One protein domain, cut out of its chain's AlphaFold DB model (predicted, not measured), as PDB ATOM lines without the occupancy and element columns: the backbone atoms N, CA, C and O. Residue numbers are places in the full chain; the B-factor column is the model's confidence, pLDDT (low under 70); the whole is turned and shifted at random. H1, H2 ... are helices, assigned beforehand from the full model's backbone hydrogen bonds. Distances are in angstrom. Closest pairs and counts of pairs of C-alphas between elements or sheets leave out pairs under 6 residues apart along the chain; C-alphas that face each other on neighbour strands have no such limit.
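This is residues 171 to 211 of the 385 residues of an uncharacterized protein of Gymnopus androsaceus JB14 (UniProt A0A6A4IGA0). What shape do the atoms draw? Two helices stand about perpendicular, as a loose T: H1 begins near the side of H2 and runs away from it, and the long link 186 to 197 folds back from the far end of H1 to the first residue of H2. What is it built of? The printed part has 41 residues, with two named helices, H1 then H2, and no named strand; its class is all helix. How large is it? It is only just compact, close to loose, with a radius of gyration of the C-alphas of 10.4 A, and elongated, with spans of 28 by 18 by 12 A.

Where is the first helix? H1 holds residues 174 to 185, from C-alpha 174 at (-20.928, -20.543, -34.253) to C-alpha 185 at (-8.950, -31.000, -32.805), 16.0 A. Where is the second? H2 holds residues 198 to 211, 19.9 A from first to last C-alpha, and ends with C-alpha 211 at (-25.157, -15.080, -47.556).

How does H1 stand to H2? They only just touch, with 3 pairs of C-alphas within 8 A, residue 174 alone of H1 meeting residues 201 to 205 alone of H2. The closest C-alphas are those of Gly 174 and Glu 205, 6.9 A apart, and the lines are about perpendicular at 89 degrees. What do the backbones show? In H2 every O i to N i+4 pair is within hydrogen-bond range; in H1 7 of 8 are.

What are the extremes? The two C-alphas farthest apart are those of Gly 186 and Glu 210, 29.5 A. Is the run unbroken? The printed part has no cut, and the link from H1 to H2, 12 residues, is long. Where is confidence low? The mean pLDDT of the printed part is 73.0, and residues 171 to 180 and 210 to 211 are under 70.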
ATOM      1  N   PHE A 171     -22.805 -24.899 -41.329       43.88
ATOM      2  CA  PHE A 171     -21.621 -24.111 -40.947       43.88
ATOM      3  C   PHE A 171     -21.842 -22.693 -40.379       43.88
ATOM      4  O   PHE A 171     -20.863 -22.029 -40.043       43.88
ATOM      5  N   HIS A 172     -23.086 -22.242 -40.165       43.94
ATOM      6  CA  HIS A 172     -23.376 -20.875 -39.675       43.94
ATOM      7  C   HIS A 172     -23.835 -20.763 -38.218       43.94
ATOM      8  O   HIS A 172     -24.133 -19.669 -37.747       43.94
ATOM      9  N   ALA A 173     -23.853 -21.862 -37.463       41.09
ATOM     10  CA  ALA A 173     -24.110 -21.813 -36.028       41.09
ATOM     11  C   ALA A 173     -22.771 -21.795 -35.277       41.09
ATOM     12  O   ALA A 173     -22.205 -22.850 -34.999       41.09
ATOM     13  N   GLY A 174     -22.230 -20.625 -34.931       44.19
ATOM     14  CA  GLY A 174     -20.928 -20.543 -34.253       44.19
ATOM     15  C   GLY A 174     -20.905 -21.166 -32.852       44.19
ATOM     16  O   GLY A 174     -19.827 -21.493 -32.362       44.19
ATOM     17  N   SER A 175     -22.062 -21.427 -32.218       45.28
ATOM     18  CA  SER A 175     -22.125 -22.314 -31.040       45.28
ATOM     19  C   SER A 175     -21.837 -23.781 -31.384       45.28
ATOM     20  O   SER A 175     -21.183 -24.457 -30.600       45.28
ATOM     21  N   LYS A 176     -22.258 -24.254 -32.565       50.09
ATOM     22  CA  LYS A 176     -21.972 -25.608 -33.067       50.09
ATOM     23  C   LYS A 176     -20.582 -25.722 -33.704       50.09
ATOM     24  O   LYS A 176     -20.021 -26.809 -33.743       50.09
ATOM     25  N   TYR A 177     -20.012 -24.632 -34.226       55.91
ATOM     26  CA  TYR A 177     -18.686 -24.668 -34.861       55.91
ATOM     27  C   TYR A 177     -17.544 -24.746 -33.842       55.91
ATOM     28  O   TYR A 177     -16.650 -25.571 -34.016       55.91
ATOM     29  N   SER A 178     -17.598 -23.964 -32.754       58.53
ATOM     30  CA  SER A 178     -16.626 -24.105 -31.655       58.53
ATOM     31  C   SER A 178     -16.635 -25.530 -31.107       58.53
ATOM     32  O   SER A 178     -15.573 -26.116 -30.943       58.53
ATOM     33  N   SER A 179     -17.822 -26.124 -30.924       61.28
ATOM     34  CA  SER A 179     -17.930 -27.515 -30.479       61.28
ATOM     35  C   SER A 179     -17.421 -28.517 -31.522       61.28
ATOM     36  O   SER A 179     -16.882 -29.548 -31.142       61.28
ATOM     37  N   LYS A 180     -17.548 -28.244 -32.833       68.31
ATOM     38  CA  LYS A 180     -17.012 -29.118 -33.900       68.31
ATOM     39  C   LYS A 180     -15.481 -29.084 -33.965       68.31
ATOM     40  O   LYS A 180     -14.870 -30.141 -34.075       68.31
ATOM     41  N   LEU A 181     -14.869 -27.901 -33.860       75.69
ATOM     42  CA  LEU A 181     -13.410 -27.771 -33.758       75.69
ATOM     43  C   LEU A 181     -12.876 -28.439 -32.492       75.69
ATOM     44  O   LEU A 181     -11.893 -29.164 -32.561       75.69
ATOM     45  N   GLU A 182     -13.548 -28.243 -31.361       77.69
ATOM     46  CA  GLU A 182     -13.181 -28.894 -30.105       77.69
ATOM     47  C   GLU A 182     -13.303 -30.417 -30.203       77.69
ATOM     48  O   GLU A 182     -12.366 -31.128 -29.855       77.69
ATOM     49  N   THR A 183     -14.399 -30.926 -30.774       73.69
ATOM     50  CA  THR A 183     -14.597 -32.372 -30.971       73.69
ATOM     51  C   THR A 183     -13.508 -32.982 -31.846       73.69
ATOM     52  O   THR A 183     -13.109 -34.114 -31.606       73.69
ATOM     53  N   ALA A 184     -13.035 -32.266 -32.866       73.25
ATOM     54  CA  ALA A 184     -12.161 -32.863 -33.866       73.25
ATOM     55  C   ALA A 184     -10.669 -32.529 -33.719       73.25
ATOM     56  O   ALA A 184      -9.828 -33.282 -34.198       73.25
ATOM     57  N   TYR A 185     -10.332 -31.428 -33.045       80.38
ATOM     58  CA  TYR A 185      -8.950 -31.000 -32.805       80.38
ATOM     59  C   TYR A 185      -8.618 -30.816 -31.321       80.38
ATOM     60  O   TYR A 185      -7.476 -30.507 -30.993       80.38
ATOM     61  N   GLY A 186      -9.583 -30.986 -30.415       81.19
ATOM     62  CA  GLY A 186      -9.340 -30.931 -28.974       81.19
ATOM     63  C   GLY A 186      -9.041 -29.535 -28.419       81.19
ATOM     64  O   GLY A 186      -8.439 -29.441 -27.353       81.19
ATOM     65  N   PHE A 187      -9.419 -28.451 -29.111       85.25
ATOM     66  CA  PHE A 187      -9.202 -27.082 -28.624       85.25
ATOM     67  C   PHE A 187     -10.429 -26.175 -28.791       85.25
ATOM     68  O   PHE A 187     -11.205 -26.302 -29.739       85.25
ATOM     69  N   THR A 188     -10.559 -25.191 -27.896       85.19
ATOM     70  CA  THR A 188     -11.525 -24.091 -28.032       85.19
ATOM     71  C   THR A 188     -10.886 -22.916 -28.772       85.19
ATOM     72  O   THR A 188      -9.852 -22.391 -28.360       85.19
ATOM     73  N   CYS A 189     -11.509 -22.467 -29.864       85.25
ATOM     74  CA  CYS A 189     -11.008 -21.341 -30.650       85.25
ATOM     75  C   CYS A 189     -11.255 -19.997 -29.944       85.25
ATOM     76  O   CYS A 189     -12.393 -19.641 -29.650       85.25
ATOM     77  N   VAL A 190     -10.189 -19.213 -29.760       86.81
ATOM     78  CA  VAL A 190     -10.206 -17.875 -29.132       86.81
ATOM     79  C   VAL A 190      -9.777 -16.763 -30.102       86.81
ATOM     80  O   VAL A 190      -9.314 -15.697 -29.696       86.81
ATOM     81  N   CYS A 191      -9.913 -16.992 -31.412       85.69
ATOM     82  CA  CYS A 191      -9.551 -15.996 -32.425       85.69
ATOM     83  C   CYS A 191     -10.400 -14.713 -32.319       85.69
ATOM     84  O   CYS A 191     -11.425 -14.675 -31.631       85.69
ATOM     85  N   LYS A 192     -10.026 -13.667 -33.071       83.38
ATOM     86  CA  LYS A 192     -10.724 -12.366 -33.088       83.38
ATOM     87  C   LYS A 192     -12.240 -12.484 -33.283       83.38
ATOM     88  O   LYS A 192     -12.975 -11.688 -32.709       83.38
ATOM     89  N   LEU A 193     -12.712 -13.445 -34.083       83.12
ATOM     90  CA  LEU A 193     -14.145 -13.675 -34.295       83.12
ATOM     91  C   LEU A 193     -14.811 -14.359 -33.091       83.12
ATOM     92  O   LEU A 193     -15.867 -13.913 -32.649       83.12
ATOM     93  N   CYS A 194     -14.199 -15.417 -32.552       81.75
ATOM     94  CA  CYS A 194     -14.757 -16.187 -31.434       81.75
ATOM     95  C   CYS A 194     -14.740 -15.410 -30.114       81.75
ATOM     96  O   CYS A 194     -15.633 -15.595 -29.293       81.75
ATOM     97  N   SER A 195     -13.775 -14.504 -29.955       85.12
ATOM     98  CA  SER A 195     -13.622 -13.635 -28.784       85.12
ATOM     99  C   SER A 195     -14.533 -12.396 -28.806       85.12
ATOM    100  O   SER A 195     -14.513 -11.607 -27.863       85.12
ATOM    101  N   LYS A 196     -15.345 -12.198 -29.861       83.25
ATOM    102  CA  LYS A 196     -16.378 -11.146 -29.887       83.25
ATOM    103  C   LYS A 196     -17.469 -11.414 -28.847       83.25
ATOM    104  O   LYS A 196     -17.709 -12.551 -28.439       83.25
ATOM    105  N   SER A 197     -18.206 -10.360 -28.488       86.94
ATOM    106  CA  SER A 197     -19.406 -10.492 -27.659       86.94
ATOM    107  C   SER A 197     -20.415 -11.455 -28.302       86.94
ATOM    108  O   SER A 197     -20.498 -11.579 -29.528       86.94
ATOM    109  N   SER A 198     -21.237 -12.121 -27.484       83.00
ATOM    110  CA  SER A 198     -22.260 -13.040 -28.004       83.00
ATOM    111  C   SER A 198     -23.247 -12.349 -28.957       83.00
ATOM    112  O   SER A 198     -23.741 -12.978 -29.891       83.00
ATOM    113  N   ALA A 199     -23.518 -11.057 -28.752       84.94
ATOM    114  CA  ALA A 199     -24.384 -10.264 -29.617       84.94
ATOM    115  C   ALA A 199     -23.736  -9.987 -30.982       84.94
ATOM    116  O   ALA A 199     -24.378 -10.208 -32.010       84.94
ATOM    117  N   ASP A 200     -22.469  -9.569 -31.000       83.38
ATOM    118  CA  ASP A 200     -21.741  -9.287 -32.244       83.38
ATOM    119  C   ASP A 200     -21.497 -10.558 -33.050       83.38
ATOM    120  O   ASP A 200     -21.648 -10.562 -34.273       83.38
ATOM    121  N   ARG A 201     -21.184 -11.661 -32.363       80.62
ATOM    122  CA  ARG A 201     -21.031 -12.967 -32.996       80.62
ATOM    123  C   ARG A 201     -22.337 -13.429 -33.642       80.62
ATOM    124  O   ARG A 201     -22.326 -13.748 -34.823       80.62
ATOM    125  N   ARG A 202     -23.476 -13.356 -32.940       79.69
ATOM    126  CA  ARG A 202     -24.798 -13.675 -33.521       79.69
ATOM    127  C   ARG A 202     -25.166 -12.774 -34.701       79.69
ATOM    128  O   ARG A 202     -25.831 -13.222 -35.631       79.69
ATOM    129  N   ARG A 203     -24.772 -11.496 -34.664       82.81
ATOM    130  CA  ARG A 203     -24.995 -10.566 -35.779       82.81
ATOM    131  C   ARG A 203     -24.200 -10.999 -37.010       82.81
ATOM    132  O   ARG A 203     -24.777 -11.068 -38.089       82.81
ATOM    133  N   SER A 204     -22.921 -11.322 -36.828       79.69
ATOM    134  CA  SER A 204     -22.044 -11.823 -37.893       79.69
ATOM    135  C   SER A 204     -22.547 -13.154 -38.466       79.69
ATOM    136  O   SER A 204     -22.740 -13.279 -39.673       79.69
ATOM    137  N   GLU A 205     -22.914 -14.101 -37.597       76.38
ATOM    138  CA  GLU A 205     -23.516 -15.385 -37.979       76.38
ATOM    139  C   GLU A 205     -24.786 -15.199 -38.822       76.38
ATOM    140  O   GLU A 205     -24.930 -15.842 -39.856       76.38
ATOM    141  N   ARG A 206     -25.687 -14.286 -38.429       78.00
ATOM    142  CA  ARG A 206     -26.902 -13.981 -39.201       78.00
ATOM    143  C   ARG A 206     -26.566 -13.450 -40.594       78.00
ATOM    144  O   ARG A 206     -27.133 -13.935 -41.569       78.00
ATOM    145  N   ARG A 207     -25.639 -12.487 -40.688       79.31
ATOM    146  CA  ARG A 207     -25.217 -11.919 -41.977       79.31
ATOM    147  C   ARG A 207     -24.633 -12.991 -42.897       79.31
ATOM    148  O   ARG A 207     -24.986 -13.028 -44.069       79.31
ATOM    149  N   MET A 208     -23.799 -13.888 -42.366       76.88
ATOM    150  CA  MET A 208     -23.195 -14.980 -43.140       76.88
ATOM    151  C   MET A 208     -24.190 -16.103 -43.489       76.88
ATOM    152  O   MET A 208     -24.133 -16.663 -44.583       76.88
ATOM    153  N   ALA A 209     -25.155 -16.407 -42.616       70.25
ATOM    154  CA  ALA A 209     -26.198 -17.396 -42.896       70.25
ATOM    155  C   ALA A 209     -27.090 -16.970 -44.075       70.25
ATOM    156  O   ALA A 209     -27.364 -17.772 -44.964       70.25
ATOM    157  N   GLU A 210     -27.483 -15.694 -44.124       66.81
ATOM    158  CA  GLU A 210     -28.242 -15.106 -45.240       66.81
ATOM    159  C   GLU A 210     -27.439 -15.089 -46.560       66.81
ATOM    160  O   GLU A 210     -28.006 -15.017 -47.650       66.81
ATOM    161  N   ASN A 211     -26.114 -15.190 -46.461       65.75
ATOM    162  CA  ASN A 211     -25.157 -15.080 -47.556       65.75
ATOM    163  C   ASN A 211     -24.780 -16.433 -48.204       65.75
ATOM    164  O   ASN A 211     -24.253 -16.475 -49.315       65.75
TER     165      ASN A 211